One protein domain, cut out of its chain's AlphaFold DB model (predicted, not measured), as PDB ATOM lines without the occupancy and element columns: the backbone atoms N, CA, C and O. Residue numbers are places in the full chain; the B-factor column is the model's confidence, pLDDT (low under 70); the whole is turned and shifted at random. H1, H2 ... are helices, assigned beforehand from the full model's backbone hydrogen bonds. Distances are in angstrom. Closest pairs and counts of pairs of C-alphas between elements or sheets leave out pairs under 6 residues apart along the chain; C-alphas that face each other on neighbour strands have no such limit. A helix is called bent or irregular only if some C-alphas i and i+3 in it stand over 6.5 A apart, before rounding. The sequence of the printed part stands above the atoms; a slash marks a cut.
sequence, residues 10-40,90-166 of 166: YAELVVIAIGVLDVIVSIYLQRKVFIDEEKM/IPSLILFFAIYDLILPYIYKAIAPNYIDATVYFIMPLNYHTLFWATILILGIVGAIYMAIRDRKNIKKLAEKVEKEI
ATOM      1  N   TYR A  10     -24.780  -9.587 -42.407       92.25
ATOM      2  CA  TYR A  10     -24.098  -9.985 -41.176       92.25
ATOM      3  C   TYR A  10     -24.592 -11.345 -40.649       92.25
ATOM      4  O   TYR A  10     -23.794 -12.112 -40.117       92.25
ATOM      5  N   ALA A  11     -25.883 -11.664 -40.803       91.38
ATOM      6  CA  ALA A  11     -26.446 -12.936 -40.365       91.38
ATOM      7  C   ALA A  11     -25.990 -14.071 -41.287       91.38
ATOM      8  O   ALA A  11     -25.594 -15.127 -40.799       91.38
ATOM      9  N   GLU A  12     -25.946 -13.817 -42.597       91.94
ATOM     10  CA  GLU A  12     -25.358 -14.727 -43.586       91.94
ATOM     11  C   GLU A  12     -23.902 -15.067 -43.232       91.94
ATOM     12  O   GLU A  12     -23.545 -16.240 -43.107       91.94
ATOM     13  N   LEU A  13     -23.069 -14.048 -42.992       93.88
ATOM     14  CA  LEU A  13     -21.659 -14.234 -42.640       93.88
ATOM     15  C   LEU A  13     -21.481 -15.021 -41.338       93.88
ATOM     16  O   LEU A  13     -20.580 -15.855 -41.254       93.88
ATOM     17  N   VAL A  14     -22.333 -14.797 -40.332       94.62
ATOM     18  CA  VAL A  14     -22.297 -15.564 -39.077       94.62
ATOM     19  C   VAL A  14     -22.650 -17.030 -39.319       94.62
ATOM     20  O   VAL A  14     -21.940 -17.906 -38.830       94.62
ATOM     21  N   VAL A  15     -23.693 -17.321 -40.101       93.69
ATOM     22  CA  VAL A  15     -24.079 -18.701 -40.446       93.69
ATOM     23  C   VAL A  15     -22.937 -19.419 -41.167       93.69
ATOM     24  O   VAL A  15     -22.584 -20.544 -40.801       93.69
ATOM     25  N   ILE A  16     -22.308 -18.754 -42.142       95.00
ATOM     26  CA  ILE A  16     -21.149 -19.290 -42.865       95.00
ATOM     27  C   ILE A  16     -19.978 -19.523 -41.904       95.00
ATOM     28  O   ILE A  16     -19.363 -20.588 -41.941       95.00
ATOM     29  N   ALA A  17     -19.683 -18.574 -41.013       96.00
ATOM     30  CA  ALA A  17     -18.600 -18.702 -40.039       96.00
ATOM     31  C   ALA A  17     -18.808 -19.891 -39.087       96.00
ATOM     32  O   ALA A  17     -17.859 -20.632 -38.825       96.00
ATOM     33  N   ILE A  18     -20.039 -20.121 -38.617       95.44
ATOM     34  CA  ILE A  18     -20.382 -21.295 -37.798       95.44
ATOM     35  C   ILE A  18     -20.154 -22.583 -38.600       95.44
ATOM     36  O   ILE A  18     -19.530 -23.507 -38.086       95.44
ATOM     37  N   GLY A  19     -20.584 -22.634 -39.866       95.44
ATOM     38  CA  GLY A  19     -20.349 -23.788 -40.743       95.44
ATOM     39  C   GLY A  19     -18.861 -24.070 -40.985       95.44
ATOM     40  O   GLY A  19     -18.424 -25.216 -40.909       95.44
ATOM     41  N   VAL A  20     -18.055 -23.029 -41.214       95.38
ATOM     42  CA  VAL A  20     -16.594 -23.150 -41.349       95.38
ATOM     43  C   VAL A  20     -15.975 -23.726 -40.077       95.38
ATOM     44  O   VAL A  20     -15.163 -24.651 -40.153       95.38
ATOM     45  N   LEU A  21     -16.356 -23.201 -38.909       94.94
ATOM     46  CA  LEU A  21     -15.861 -23.682 -37.621       94.94
ATOM     47  C   LEU A  21     -16.257 -25.140 -37.372       94.94
ATOM     48  O   LEU A  21     -15.399 -25.921 -36.965       94.94
ATOM     49  N   ASP A  22     -17.501 -25.524 -37.667       93.62
ATOM     50  CA  ASP A  22     -17.966 -26.907 -37.528       93.62
ATOM     51  C   ASP A  22     -17.129 -27.876 -38.373       93.62
ATOM     52  O   ASP A  22     -16.611 -28.869 -37.861       93.62
ATOM     53  N   VAL A  23     -16.892 -27.554 -39.650       92.88
ATOM     54  CA  VAL A  23     -16.060 -28.394 -40.525       92.88
ATOM     55  C   VAL A  23     -14.623 -28.488 -40.012       92.88
ATOM     56  O   VAL A  23     -14.058 -29.585 -39.974       92.88
ATOM     57  N   ILE A  24     -14.019 -27.375 -39.586       92.12
ATOM     58  CA  ILE A  24     -12.650 -27.371 -39.045       92.12
ATOM     59  C   ILE A  24     -12.560 -28.253 -37.794       92.12
ATOM     60  O   ILE A  24     -11.652 -29.084 -37.694       92.12
ATOM     61  N   VAL A  25     -13.497 -28.099 -36.857       91.75
ATOM     62  CA  VAL A  25     -13.528 -28.875 -35.610       91.75
ATOM     63  C   VAL A  25     -13.791 -30.347 -35.909       91.75
ATOM     64  O   VAL A  25     -13.079 -31.206 -35.391       91.75
ATOM     65  N   SER A  26     -14.732 -30.657 -36.798       89.88
ATOM     66  CA  SER A  26     -15.040 -32.024 -37.214       89.88
ATOM     67  C   SER A  26     -13.838 -32.720 -37.850       89.88
ATOM     68  O   SER A  26     -13.491 -33.832 -37.451       89.88
ATOM     69  N   ILE A  27     -13.136 -32.057 -38.773       87.62
ATOM     70  CA  ILE A  27     -11.905 -32.580 -39.381       87.62
ATOM     71  C   ILE A  27     -10.827 -32.800 -38.317       87.62
ATOM     72  O   ILE A  27     -10.151 -33.835 -38.323       87.62
ATOM     73  N   TYR A  28     -10.652 -31.844 -37.403       88.12
ATOM     74  CA  TYR A  28      -9.675 -31.954 -36.327       88.12
ATOM     75  C   TYR A  28      -9.967 -33.157 -35.426       88.12
ATOM     76  O   TYR A  28      -9.078 -33.978 -35.197       88.12
ATOM     77  N   LEU A  29     -11.214 -33.305 -34.977       86.75
ATOM     78  CA  LEU A  29     -11.663 -34.420 -34.148       86.75
ATOM     79  C   LEU A  29     -11.446 -35.759 -34.851       86.75
ATOM     80  O   LEU A  29     -10.810 -36.653 -34.290       86.75
ATOM     81  N   GLN A  30     -11.890 -35.884 -36.102       84.44
ATOM     82  CA  GLN A  30     -11.697 -37.106 -36.881       84.44
ATOM     83  C   GLN A  30     -10.215 -37.479 -36.958       84.44
ATOM     84  O   GLN A  30      -9.861 -38.618 -36.681       84.44
ATOM     85  N   ARG A  31      -9.326 -36.529 -37.263       78.62
ATOM     86  CA  ARG A  31      -7.907 -36.834 -37.506       78.62
ATOM     87  C   ARG A  31      -7.049 -37.007 -36.275       78.62
ATOM     88  O   ARG A  31      -6.147 -37.832 -36.283       78.62
ATOM     89  N   LYS A  32      -7.230 -36.151 -35.277       79.62
ATOM     90  CA  LYS A  32      -6.340 -36.113 -34.115       79.62
ATOM     91  C   LYS A  32      -6.828 -36.982 -32.977       79.62
ATOM     92  O   LYS A  32      -6.005 -37.404 -32.175       79.62
ATOM     93  N   VAL A  33      -8.133 -37.219 -32.903       76.56
ATOM     94  CA  VAL A  33      -8.745 -37.863 -31.741       76.56
ATOM     95  C   VAL A  33      -9.246 -39.263 -32.081       76.56
ATOM     96  O   VAL A  33      -9.081 -40.167 -31.269       76.56
ATOM     97  N   PHE A  34      -9.820 -39.469 -33.274       77.19
ATOM     98  CA  PHE A  34     -10.556 -40.707 -33.566       77.19
ATOM     99  C   PHE A  34      -9.938 -41.629 -34.627       77.19
ATOM    100  O   PHE A  34     -10.260 -42.818 -34.637       77.19
ATOM    101  N   ILE A  35      -9.067 -41.131 -35.511       77.69
ATOM    102  CA  ILE A  35      -8.438 -41.934 -36.571       77.69
ATOM    103  C   ILE A  35      -6.984 -42.254 -36.215       77.69
ATOM    104  O   ILE A  35      -6.144 -41.366 -36.100       77.69
ATOM    105  N   ASP A  36      -6.682 -43.550 -36.133       79.81
ATOM    106  CA  ASP A  36      -5.316 -44.071 -36.165       79.81
ATOM    107  C   ASP A  36      -4.888 -44.255 -37.632       79.81
ATOM    108  O   ASP A  36      -5.292 -45.212 -38.307       79.81
ATOM    109  N   GLU A  37      -4.109 -43.296 -38.147       75.88
ATOM    110  CA  GLU A  37      -3.652 -43.278 -39.543       75.88
ATOM    111  C   GLU A  37      -2.824 -44.530 -39.898       75.88
ATOM    112  O   GLU A  37      -2.948 -45.055 -41.008       75.88
ATOM    113  N   GLU A  38      -2.019 -45.049 -38.964       79.81
ATOM    114  CA  GLU A  38      -1.169 -46.216 -39.204       79.81
ATOM    115  C   GLU A  38      -2.002 -47.494 -39.276       79.81
ATOM    116  O   GLU A  38      -1.872 -48.279 -40.226       79.81
ATOM    117  N   LYS A  39      -2.900 -47.696 -38.310       79.19
ATOM    118  CA  LYS A  39      -3.774 -48.868 -38.290       79.19
ATOM    119  C   LYS A  39      -4.690 -48.901 -39.511       79.19
ATOM    120  O   LYS A  39      -4.844 -49.955 -40.138       79.19
ATOM    121  N   MET A  40      -5.227 -47.747 -39.907       77.88
ATOM    122  CA  MET A  40      -6.020 -47.615 -41.126       77.88
ATOM    123  C   MET A  40      -5.193 -47.964 -42.372       77.88
ATOM    124  O   MET A  40      -5.657 -48.731 -43.217       77.88
ATOM    125  N   ILE A  90     -19.527 -40.942 -35.756       89.31
ATOM    126  CA  ILE A  90     -20.538 -40.707 -34.706       89.31
ATOM    127  C   ILE A  90     -20.276 -39.412 -33.915       89.31
ATOM    128  O   ILE A  90     -21.200 -38.607 -33.806       89.31
ATOM    129  N   PRO A  91     -19.060 -39.147 -33.397       86.56
ATOM    130  CA  PRO A  91     -18.785 -37.907 -32.672       86.56
ATOM    131  C   PRO A  91     -19.008 -36.654 -33.525       86.56
ATOM    132  O   PRO A  91     -19.564 -35.675 -33.034       86.56
ATOM    133  N   SER A  92     -18.622 -36.691 -34.807       86.56
ATOM    134  CA  SER A  92     -18.867 -35.583 -35.737       86.56
ATOM    135  C   SER A  92     -20.355 -35.373 -36.005       86.56
ATOM    136  O   SER A  92     -20.798 -34.235 -36.049       86.56
ATOM    137  N   LEU A  93     -21.141 -36.445 -36.132       89.94
ATOM    138  CA  LEU A  93     -22.593 -36.337 -36.304       89.94
ATOM    139  C   LEU A  93     -23.273 -35.739 -35.071       89.94
ATOM    140  O   LEU A  93     -24.138 -34.882 -35.213       89.94
ATOM    141  N   ILE A  94     -22.873 -36.153 -33.865       92.06
ATOM    142  CA  ILE A  94     -23.406 -35.584 -32.620       92.06
ATOM    143  C   ILE A  94     -23.102 -34.083 -32.548       92.06
ATOM    144  O   ILE A  94     -23.992 -33.296 -32.231       92.06
ATOM    145  N   LEU A  95     -21.869 -33.687 -32.873       92.00
ATOM    146  CA  LEU A  95     -21.480 -32.279 -32.923       92.00
ATOM    147  C   LEU A  95     -22.306 -31.508 -33.959       92.00
ATOM    148  O   LEU A  95     -22.843 -30.449 -33.637       92.00
ATOM    149  N   PHE A  96     -22.462 -32.071 -35.157       93.00
ATOM    150  CA  PHE A  96     -23.255 -31.479 -36.226       93.00
ATOM    151  C   PHE A  96     -24.700 -31.230 -35.783       93.00
ATOM    152  O   PHE A  96     -25.174 -30.107 -35.897       93.00
ATOM    153  N   PHE A  97     -25.392 -32.232 -35.227       94.56
ATOM    154  CA  PHE A  97     -26.777 -32.067 -34.766       94.56
ATOM    155  C   PHE A  97     -26.887 -31.070 -33.610       94.56
ATOM    156  O   PHE A  97     -27.794 -30.243 -33.597       94.56
ATOM    157  N   ALA A  98     -25.937 -31.078 -32.669       95.12
ATOM    158  CA  ALA A  98     -25.904 -30.086 -31.598       95.12
ATOM    159  C   ALA A  98     -25.762 -28.658 -32.151       95.12
ATOM    160  O   ALA A  98     -26.423 -27.733 -31.675       95.12
ATOM    161  N   ILE A  99     -24.936 -28.466 -33.181       94.69
ATOM    162  CA  ILE A  99     -24.795 -27.162 -33.823       94.69
ATOM    163  C   ILE A  99     -26.050 -26.816 -34.623       94.69
ATOM    164  O   ILE A  99     -26.575 -25.718 -34.477       94.69
ATOM    165  N   TYR A 100     -26.547 -27.744 -35.431       94.31
ATOM    166  CA  TYR A 100     -27.631 -27.521 -36.378       94.31
ATOM    167  C   TYR A 100     -28.987 -27.270 -35.709       94.31
ATOM    168  O   TYR A 100     -29.690 -26.344 -36.112       94.31
ATOM    169  N   ASP A 101     -29.339 -28.052 -34.686       94.00
ATOM    170  CA  ASP A 101     -30.662 -27.997 -34.053       94.00
ATOM    171  C   ASP A 101     -30.702 -27.094 -32.812       94.00
ATOM    172  O   ASP A 101     -31.766 -26.580 -32.465       94.00
ATOM    173  N   LEU A 102     -29.568 -26.872 -32.131       94.38
ATOM    174  CA  LEU A 102     -29.534 -26.092 -30.885       94.38
ATOM    175  C   LEU A 102     -28.820 -24.750 -31.052       94.38
ATOM    176  O   LEU A 102     -29.401 -23.699 -30.780       94.38
ATOM    177  N   ILE A 103     -27.559 -24.765 -31.489       94.12
ATOM    178  CA  ILE A 103     -26.709 -23.563 -31.481       94.12
ATOM    179  C   ILE A 103     -27.102 -22.602 -32.603       94.12
ATOM    180  O   ILE A 103     -27.261 -21.404 -32.365       94.12
ATOM    181  N   LEU A 104     -27.276 -23.113 -33.820       92.81
ATOM    182  CA  LEU A 104     -27.553 -22.315 -35.006       92.81
ATOM    183  C   LEU A 104     -28.882 -21.546 -34.879       92.81
ATOM    184  O   LEU A 104     -28.846 -20.325 -35.054       92.81
ATOM    185  N   PRO A 105     -30.023 -22.162 -34.497       92.69
ATOM    186  CA  PRO A 105     -31.274 -21.423 -34.318       92.69
ATOM    187  C   PRO A 105     -31.192 -20.411 -33.171       92.69
ATOM    188  O   PRO A 105     -31.725 -19.306 -33.283       92.69
ATOM    189  N   TYR A 106     -30.500 -20.759 -32.079       93.44
ATOM    190  CA  TYR A 106     -30.320 -19.870 -30.931       93.44
ATOM    191  C   TYR A 106     -29.538 -18.605 -31.307       93.44
ATOM    192  O   TYR A 106     -30.001 -17.492 -31.046       93.44
ATOM    193  N   ILE A 107     -28.387 -18.762 -31.969       92.69
ATOM    194  CA  ILE A 107     -27.566 -17.633 -32.419       92.69
ATOM    195  C   ILE A 107     -28.321 -16.816 -33.468       92.69
ATOM    196  O   ILE A 107     -28.363 -15.592 -33.362       92.69
ATOM    197  N   TYR A 108     -28.954 -17.469 -34.445       90.75
ATOM    198  CA  TYR A 108     -29.674 -16.776 -35.511       90.75
ATOM    199  C   TYR A 108     -30.819 -15.915 -34.957       90.75
ATOM    200  O   TYR A 108     -30.935 -14.735 -35.295       90.75
ATOM    201  N   LYS A 109     -31.607 -16.454 -34.018       90.50
ATOM    202  CA  LYS A 109     -32.666 -15.705 -33.330       90.50
ATOM    203  C   LYS A 109     -32.120 -14.520 -32.527       90.50
ATOM    204  O   LYS A 109     -32.792 -13.497 -32.442       90.50
ATOM    205  N   ALA A 110     -30.924 -14.638 -31.949       90.81
ATOM    206  CA  ALA A 110     -30.303 -13.557 -31.185       90.81
ATOM    207  C   ALA A 110     -29.804 -12.404 -32.076       90.81
ATOM    208  O   ALA A 110     -29.956 -11.242 -31.709       90.81
ATOM    209  N   ILE A 111     -29.229 -12.705 -33.244       90.62
ATOM    210  CA  ILE A 111     -28.636 -11.691 -34.136       90.62
ATOM    211  C   ILE A 111     -29.638 -11.107 -35.142       90.62
ATOM    212  O   ILE A 111     -29.466  -9.982 -35.615       90.62
ATOM    213  N   ALA A 112     -30.677 -11.863 -35.498       88.12
ATOM    214  CA  ALA A 112     -31.643 -11.488 -36.525       88.12
ATOM    215  C   ALA A 112     -33.086 -11.885 -36.128       88.12
ATOM    216  O   ALA A 112     -33.762 -12.602 -36.868       88.12
ATOM    217  N   PRO A 113     -33.604 -11.399 -34.979       83.69
ATOM    218  CA  PRO A 113     -34.891 -11.834 -34.420       83.69
ATOM    219  C   PRO A 113     -36.097 -11.561 -35.329       83.69
ATOM    220  O   PRO A 113     -37.081 -12.290 -35.271       83.69
ATOM    221  N   ASN A 114     -36.014 -10.540 -36.187       84.31
ATOM    222  CA  ASN A 114     -37.091 -10.148 -37.104       84.31
ATOM    223  C   ASN A 114     -36.990 -10.823 -38.486       84.31
ATOM    224  O   ASN A 114     -37.776 -10.515 -39.375       84.31
ATOM    225  N   TYR A 115     -36.019 -11.720 -38.680       80.44
ATOM    226  CA  TYR A 115     -35.634 -12.282 -39.981       80.44
ATOM    227  C   TYR A 115     -35.672 -13.818 -39.976       80.44
ATOM    228  O   TYR A 115     -34.870 -14.469 -40.647       80.44
ATOM    229  N   ILE A 116     -36.584 -14.411 -39.199       73.69
ATOM    230  CA  ILE A 116     -36.669 -15.868 -38.981       73.69
ATOM    231  C   ILE A 116     -36.885 -16.626 -40.303       73.69
ATOM    232  O   ILE A 116     -36.220 -17.633 -40.534       73.69
ATOM    233  N   ASP A 117     -37.714 -16.079 -41.197       79.62
ATOM    234  CA  ASP A 117     -38.001 -16.648 -42.523       79.62
ATOM    235  C   ASP A 117     -37.182 -15.998 -43.648       79.62
ATOM    236  O   ASP A 117     -37.508 -16.120 -44.831       79.62
ATOM    237  N   ALA A 118     -36.119 -15.269 -43.296       81.94
ATOM    238  CA  ALA A 118     -35.327 -14.564 -44.285       81.94
ATOM    239  C   ALA A 118     -34.477 -15.524 -45.122       81.94
ATOM    240  O   ALA A 118     -33.948 -16.528 -44.629       81.94
ATOM    241  N   THR A 119     -34.325 -15.195 -46.402       83.62
ATOM    242  CA  THR A 119     -33.604 -16.028 -47.368       83.62
ATOM    243  C   THR A 119     -32.498 -15.253 -48.079       83.62
ATOM    244  O   THR A 119     -32.580 -14.037 -48.259       83.62
ATOM    245  N   VAL A 120     -31.448 -15.969 -48.475       81.75
ATOM    246  CA  VAL A 120     -30.410 -15.511 -49.407       81.75
ATOM    247  C   VAL A 120     -30.654 -16.182 -50.754       81.75
ATOM    248  O   VAL A 120     -30.953 -17.376 -50.814       81.75
ATOM    249  N   TYR A 121     -30.523 -15.427 -51.842       78.44
ATOM    250  CA  TYR A 121     -30.676 -15.947 -53.200       78.44
ATOM    251  C   TYR A 121     -29.319 -16.161 -53.865       78.44
ATOM    252  O   TYR A 121     -28.576 -15.212 -54.091       78.44
ATOM    253  N   PHE A 122     -29.052 -17.410 -54.243       72.06
ATOM    254  CA  PHE A 122     -27.989 -17.761 -55.187       72.06
ATOM    255  C   PHE A 122     -28.626 -18.269 -56.488       72.06
ATOM    256  O   PHE A 122     -28.998 -17.484 -57.352       72.06
ATOM    257  N   ILE A 123     -28.812 -19.588 -56.596       79.81
ATOM    258  CA  ILE A 123     -29.557 -20.256 -57.680       79.81
ATOM    259  C   ILE A 123     -30.997 -20.569 -57.231       79.81
ATOM    260  O   ILE A 123     -31.918 -20.624 -58.040       79.81
ATOM    261  N   MET A 124     -31.198 -20.740 -55.922       81.06
ATOM    262  CA  MET A 124     -32.481 -20.973 -55.259       81.06
ATOM    263  C   MET A 124     -32.510 -20.212 -53.921       81.06
ATOM    264  O   MET A 124     -31.431 -19.900 -53.404       81.06
ATOM    265  N   PRO A 125     -33.695 -19.896 -53.363       84.81
ATOM    266  CA  PRO A 125     -33.795 -19.294 -52.037       84.81
ATOM    267  C   PRO A 125     -33.272 -20.253 -50.967       84.81
ATOM    268  O   PRO A 125     -33.748 -21.384 -50.853       84.81
ATOM    269  N   LEU A 126     -32.314 -19.785 -50.170       87.50
ATOM    270  CA  LEU A 126     -31.744 -20.509 -49.040       87.50
ATOM    271  C   LEU A 126     -32.071 -19.776 -47.740       87.50
ATOM    272  O   LEU A 126     -31.691 -18.622 -47.556       87.50
ATOM    273  N   ASN A 127     -32.759 -20.447 -46.821       91.25
ATOM    274  CA  ASN A 127     -32.853 -20.006 -45.427       91.25
ATOM    275  C   ASN A 127     -31.545 -20.312 -44.668       91.25
ATOM    276  O   ASN A 127     -30.652 -20.982 -45.187       91.25
ATOM    277  N   TYR A 128     -31.429 -19.873 -43.415       91.06
ATOM    278  CA  TYR A 128     -30.194 -20.059 -42.642       91.06
ATOM    279  C   TYR A 128     -29.807 -21.537 -42.432       91.06
ATOM    280  O   TYR A 128     -28.624 -21.868 -42.479       91.06
ATOM    281  N   HIS A 129     -30.779 -22.443 -42.276       92.31
ATOM    282  CA  HIS A 129     -30.520 -23.884 -42.165       92.31
ATOM    283  C   HIS A 129     -29.930 -24.470 -43.451       92.31
ATOM    284  O   HIS A 129     -28.947 -25.211 -43.420       92.31
ATOM    285  N   THR A 130     -30.526 -24.138 -44.594       92.50
ATOM    286  CA  THR A 130     -30.082 -24.623 -45.908       92.50
ATOM    287  C   THR A 130     -28.765 -23.982 -46.334       92.50
ATOM    288  O   THR A 130     -27.920 -24.671 -46.900       92.50
ATOM    289  N   LEU A 131     -28.534 -22.711 -45.995       93.06
ATOM    290  CA  LEU A 131     -27.251 -22.035 -46.182       93.06
ATOM    291  C   LEU A 131     -26.138 -22.700 -45.361       93.06
ATOM    292  O   LEU A 131     -25.054 -22.961 -45.887       93.06
ATOM    293  N   PHE A 132     -26.405 -23.016 -44.093       94.69
ATOM    294  CA  PHE A 132     -25.473 -23.753 -43.240       94.69
ATOM    295  C   PHE A 132     -25.135 -25.128 -43.831       94.69
ATOM    296  O   PHE A 132     -23.960 -25.463 -43.995       94.69
ATOM    297  N   TRP A 133     -26.155 -25.887 -44.243       93.75
ATOM    298  CA  TRP A 133     -25.979 -27.179 -44.912       93.75
ATOM    299  C   TRP A 133     -25.144 -27.074 -46.189       93.75
ATOM    300  O   TRP A 133     -24.211 -27.853 -46.381       93.75
ATOM    301  N   ALA A 134     -25.451 -26.104 -47.053       93.56
ATOM    302  CA  ALA A 134     -24.707 -25.866 -48.286       93.56
ATOM    303  C   ALA A 134     -23.239 -25.526 -47.994       93.56
ATOM    304  O   ALA A 134     -22.339 -26.065 -48.640       93.56
ATOM    305  N   THR A 135     -22.996 -24.696 -46.976       93.88
ATOM    306  CA  THR A 135     -21.648 -24.325 -46.526       93.88
ATOM    307  C   THR A 135     -20.861 -25.559 -46.097       93.88
ATOM    308  O   THR A 135     -19.759 -25.790 -46.597       93.88
ATOM    309  N   ILE A 136     -21.436 -26.395 -45.231       94.56
ATOM    310  CA  ILE A 136     -20.791 -27.624 -44.754       94.56
ATOM    311  C   ILE A 136     -20.536 -28.601 -45.892       94.56
ATOM    312  O   ILE A 136     -19.462 -29.191 -45.952       94.56
ATOM    313  N   LEU A 137     -21.481 -28.764 -46.816       93.94
ATOM    314  CA  LEU A 137     -21.329 -29.682 -47.940       93.94
ATOM    315  C   LEU A 137     -20.184 -29.250 -48.862       93.94
ATOM    316  O   LEU A 137     -19.318 -30.062 -49.193       93.94
ATOM    317  N   ILE A 138     -20.134 -27.969 -49.236       94.31
ATOM    318  CA  ILE A 138     -19.075 -27.426 -50.095       94.31
ATOM    319  C   ILE A 138     -17.717 -27.555 -49.399       94.31
ATOM    320  O   ILE A 138     -16.773 -28.102 -49.973       94.31
ATOM    321  N   LEU A 139     -17.615 -27.101 -48.148       94.69
ATOM    322  CA  LEU A 139     -16.371 -27.169 -47.382       94.69
ATOM    323  C   LEU A 139     -15.950 -28.607 -47.081       94.69
ATOM    324  O   LEU A 139     -14.759 -28.901 -47.092       94.69
ATOM    325  N   GLY A 140     -16.899 -29.512 -46.861       89.62
ATOM    326  CA  GLY A 140     -16.653 -30.934 -46.656       89.62
ATOM    327  C   GLY A 140     -16.039 -31.587 -47.891       89.62
ATOM    328  O   GLY A 140     -15.049 -32.309 -47.771       89.62
ATOM    329  N   ILE A 141     -16.550 -31.277 -49.087       93.12
ATOM    330  CA  ILE A 141     -15.974 -31.749 -50.356       93.12
ATOM    331  C   ILE A 141     -14.569 -31.175 -50.556       93.12
ATOM    332  O   ILE A 141     -13.627 -31.926 -50.820       93.12
ATOM    333  N   VAL A 142     -14.402 -29.858 -50.399       93.94
ATOM    334  CA  VAL A 142     -13.096 -29.192 -50.541       93.94
ATOM    335  C   VAL A 142     -12.088 -29.762 -49.542       93.94
ATOM    336  O   VAL A 142     -10.960 -30.096 -49.914       93.94
ATOM    337  N   GLY A 143     -12.508 -29.940 -48.291       88.44
ATOM    338  CA  GLY A 143     -11.735 -30.561 -47.227       88.44
ATOM    339  C   GLY A 143     -11.318 -31.978 -47.600       88.44
ATOM    340  O   GLY A 143     -10.127 -32.275 -47.582       88.44
ATOM    341  N   ALA A 144     -12.253 -32.832 -48.019       86.75
ATOM    342  CA  ALA A 144     -11.966 -34.203 -48.439       86.75
ATOM    343  C   ALA A 144     -10.938 -34.265 -49.582       86.75
ATOM    344  O   ALA A 144     -10.005 -35.069 -49.523       86.75
ATOM    345  N   ILE A 145     -11.048 -33.386 -50.583       89.75
ATOM    346  CA  ILE A 145     -10.083 -33.294 -51.691       89.75
ATOM    347  C   ILE A 145      -8.704 -32.867 -51.179       89.75
ATOM    348  O   ILE A 145      -7.705 -33.534 -51.460       89.75
ATOM    349  N   TYR A 146      -8.634 -31.781 -50.405       89.75
ATOM    350  CA  TYR A 146      -7.386 -31.286 -49.819       89.75
ATOM    351  C   TYR A 146      -6.683 -32.373 -48.997       89.75
ATOM    352  O   TYR A 146      -5.478 -32.603 -49.120       89.75
ATOM    353  N   MET A 147      -7.463 -33.089 -48.197       84.50
ATOM    354  CA  MET A 147      -7.022 -34.169 -47.328       84.50
ATOM    355  C   MET A 147      -6.503 -35.359 -48.135       84.50
ATOM    356  O   MET A 147      -5.399 -35.832 -47.873       84.50
ATOM    357  N   ALA A 148      -7.219 -35.775 -49.181       83.75
ATOM    358  CA  ALA A 148      -6.768 -36.829 -50.085       83.75
ATOM    359  C   ALA A 148      -5.432 -36.478 -50.766       83.75
ATOM    360  O   ALA A 148      -4.562 -37.338 -50.921       83.75
ATOM    361  N   ILE A 149      -5.234 -35.211 -51.147       87.44
ATOM    362  CA  ILE A 149      -3.969 -34.731 -51.724       87.44
ATOM    363  C   ILE A 149      -2.847 -34.757 -50.677       87.44
ATOM    364  O   ILE A 149      -1.738 -35.211 -50.974       87.44
ATOM    365  N   ARG A 150      -3.121 -34.295 -49.453       84.62
ATOM    366  CA  ARG A 150      -2.154 -34.276 -48.347       84.62
ATOM    367  C   ARG A 150      -1.707 -35.688 -47.968       84.62
ATOM    368  O   ARG A 150      -0.509 -35.946 -47.850       84.62
ATOM    369  N   ASP A 151      -2.656 -36.606 -47.830       80.31
ATOM    370  CA  ASP A 151      -2.408 -37.958 -47.329       80.31
ATOM    371  C   ASP A 151      -1.584 -38.798 -48.292       80.31
ATOM    372  O   ASP A 151      -0.786 -39.615 -47.846       80.31
ATOM    373  N   ARG A 152      -1.662 -38.542 -49.604       79.00
ATOM    374  CA  ARG A 152      -0.778 -39.198 -50.586       79.00
ATOM    375  C   ARG A 152       0.704 -39.047 -50.241       79.00
ATOM    376  O   ARG A 152       1.480 -39.957 -50.521       79.00
ATOM    377  N   LYS A 153       1.114 -37.923 -49.642       77.31
ATOM    378  CA  LYS A 153       2.512 -37.701 -49.235       77.31
ATOM    379  C   LYS A 153       2.872 -38.491 -47.975       77.31
ATOM    380  O   LYS A 153       3.968 -39.037 -47.900       77.31
ATOM    381  N   ASN A 154       1.954 -38.580 -47.017       75.81
ATOM    382  CA  ASN A 154       2.167 -39.319 -45.770       75.81
ATOM    383  C   ASN A 154       2.122 -40.833 -45.989       75.81
ATOM    384  O   ASN A 154       2.943 -41.547 -45.430       75.81
ATOM    385  N   ILE A 155       1.239 -41.306 -46.869       74.38
ATOM    386  CA  ILE A 155       1.136 -42.713 -47.267       74.38
ATOM    387  C   ILE A 155       2.452 -43.212 -47.865       74.38
ATOM    388  O   ILE A 155       2.887 -44.298 -47.513       74.38
ATOM    389  N   LYS A 156       3.125 -42.418 -48.712       75.56
ATOM    390  CA  LYS A 156       4.450 -42.789 -49.242       75.56
ATOM    391  C   LYS A 156       5.481 -42.979 -48.128       75.56
ATOM    392  O   LYS A 156       6.178 -43.982 -48.107       75.56
ATOM    393  N   LYS A 157       5.513 -42.062 -47.156       77.88
ATOM    394  CA  LYS A 157       6.415 -42.158 -45.999       77.88
ATOM    395  C   LYS A 157       6.084 -43.347 -45.091       77.88
ATOM    396  O   LYS A 157       6.994 -43.999 -44.593       77.88
ATOM    397  N   LEU A 158       4.798 -43.634 -44.874       73.75
ATOM    398  CA  LEU A 158       4.369 -44.813 -44.117       73.75
ATOM    399  C   LEU A 158       4.689 -46.114 -44.861       73.75
ATOM    400  O   LEU A 158       5.096 -47.072 -44.217       73.75
ATOM    401  N   ALA A 159       4.541 -46.150 -46.187       72.44
ATOM    402  CA  ALA A 159       4.915 -47.298 -47.010       72.44
ATOM    403  C   ALA A 159       6.406 -47.620 -46.852       72.44
ATOM    404  O   ALA A 159       6.747 -48.734 -46.474       72.44
ATOM    405  N   GLU A 160       7.268 -46.613 -47.016       76.56
ATOM    406  CA  GLU A 160       8.719 -46.746 -46.832       76.56
ATOM    407  C   GLU A 160       9.103 -47.168 -45.407       76.56
ATOM    408  O   GLU A 160      10.102 -47.854 -45.213       76.56
ATOM    409  N   LYS A 161       8.339 -46.746 -44.390       74.62
ATOM    410  CA  LYS A 161       8.583 -47.139 -42.997       74.62
ATOM    411  C   LYS A 161       8.187 -48.595 -42.743       74.62
ATOM    412  O   LYS A 161       8.965 -49.332 -42.154       74.62
ATOM    413  N   VAL A 162       7.011 -49.012 -43.208       67.44
ATOM    414  CA  VAL A 162       6.521 -50.390 -43.045       67.44
ATOM    415  C   VAL A 162       7.387 -51.380 -43.825       67.44
ATOM    416  O   VAL A 162       7.659 -52.456 -43.313       67.44
ATOM    417  N   GLU A 163       7.869 -51.018 -45.017       66.31
ATOM    418  CA  GLU A 163       8.806 -51.845 -45.795       66.31
ATOM    419  C   GLU A 163      10.190 -51.982 -45.146       66.31
ATOM    420  O   GLU A 163      10.885 -52.945 -45.429       66.31
ATOM    421  N   LYS A 164      10.601 -51.048 -44.278       67.31
ATOM    422  CA  LYS A 164      11.859 -51.143 -43.512       67.31
ATOM    423  C   LYS A 164      11.731 -51.951 -42.219       67.31
ATOM    424  O   LYS A 164      12.747 -52.301 -41.628       67.31
ATOM    425  N   GLU A 165      10.508 -52.169 -41.745       60.41
ATOM    426  CA  GLU A 165      10.201 -52.934 -40.528       60.41
ATOM    427  C   GLU A 165       9.844 -54.406 -40.823       60.41
ATOM    428  O   GLU A 165       9.643 -55.177 -39.883       60.41
ATOM    429  N   ILE A 166       9.749 -54.787 -42.103       50.84
ATOM    430  CA  ILE A 166       9.550 -56.161 -42.601       50.84
ATOM    431  C   ILE A 166      10.873 -56.657 -43.180       50.84
ATOM    432  O   ILE A 166      11.205 -57.836 -42.927       50.84
TER     433      ILE A 166
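Overview. This is residues 10 to 40 and 90 to 166 of the 166 residues of the protein "Membrane protein insertase YidC" of Candidatus Mancarchaeum acidiphilum (UniProt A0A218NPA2). Three long helices run roughly lengthwise: H1 packs on both the bent helix H3 and the first part of H4, while the rest of H4 runs on past H1 and H3 and draws the model out. At the other end the 16-residue link from H3 to H4 makes a wide loop, and the tiny helix H2 follows the far end of H1. The printed part has 108 residues with four named helices, in the order H1, H2, H3, H4, and no named strand; the class is all helix. The whole is loose, with a radius of gyration of the C-alphas of 18.4 A, and spans 66 by 27 by 18 A.

Along the chain. H1, residues 10 to 34, begins at C-alpha 10 at (-24.098, -9.985, -41.176) and measures 34.4 A from first to last C-alpha. It is neither bent nor irregular, but only just: C-alphas 31 and 34 are 6.1 A apart. H2, residues 37 to 40, measures 5.2 A. H3, residues 90 to 111, was assigned as one helix by its hydrogen bonds but is bent: C-alphas 101 and 104 are 6.5 A apart. Its arms are H3a, residues 90 to 101, 16.3 A, and H3b, residues 104 to 111, 10.7 A, at a steep tilt of 35.1 degrees, only just past shallow. H4, residues 128 to 164, measures 52.3 A, has a kink of 34 degrees near residue 153 and ends at C-alpha 164 at (11.859, -51.143, -43.512).

Arrangement. H1 touches H3a with residues 22 to 30 alone, the closest C-alphas being those of Ser 26 and Ser 92, 5.4 A, at a shallow tilt of 14 degrees, opposite ways. H1 touches H3b with residues 11 to 18 alone; the closest C-alphas are those of Ala 11 and Ile 111, 6.7 A, at a shallow tilt of 35.0 degrees, only just short of steep, opposite ways. Residues 12 to 23 of H1 touch residues 128 to 140 of H4, the closest C-alphas being those of Gly 19 and Ile 136, 5.6 A, at a shallow tilt of 27 degrees, the same way. H2 and H4 are close but not clearly touching, the C-alphas of Glu 38 and Leu 158 being closest at 7.5 A. H2 is apart from H3a and H3b. Every O i to N i+4 pair is within hydrogen-bond range in H3a and H3b, against 20 of 21 in H1 and 31 of 33 in H4; H2 is too short for such a pair, and its 1 O i to N i+3 pair is not within range.

Size, cuts and confidence. The two C-alphas farthest apart, those of Asn 114 and Ile 166, are 65.7 A apart. Residues 41 to 89 are not printed, and C-alphas 40 and 90 are 17.3 A apart across the cut. The link from H1 to H2 is tight; that from H3 to H4, residues 112 to 127, is long, and in it residues 120 to 121 pair antiparallel with 125 to 126. The mean pLDDT of the printed part is 86.1, with residues 162 to 166 under 70.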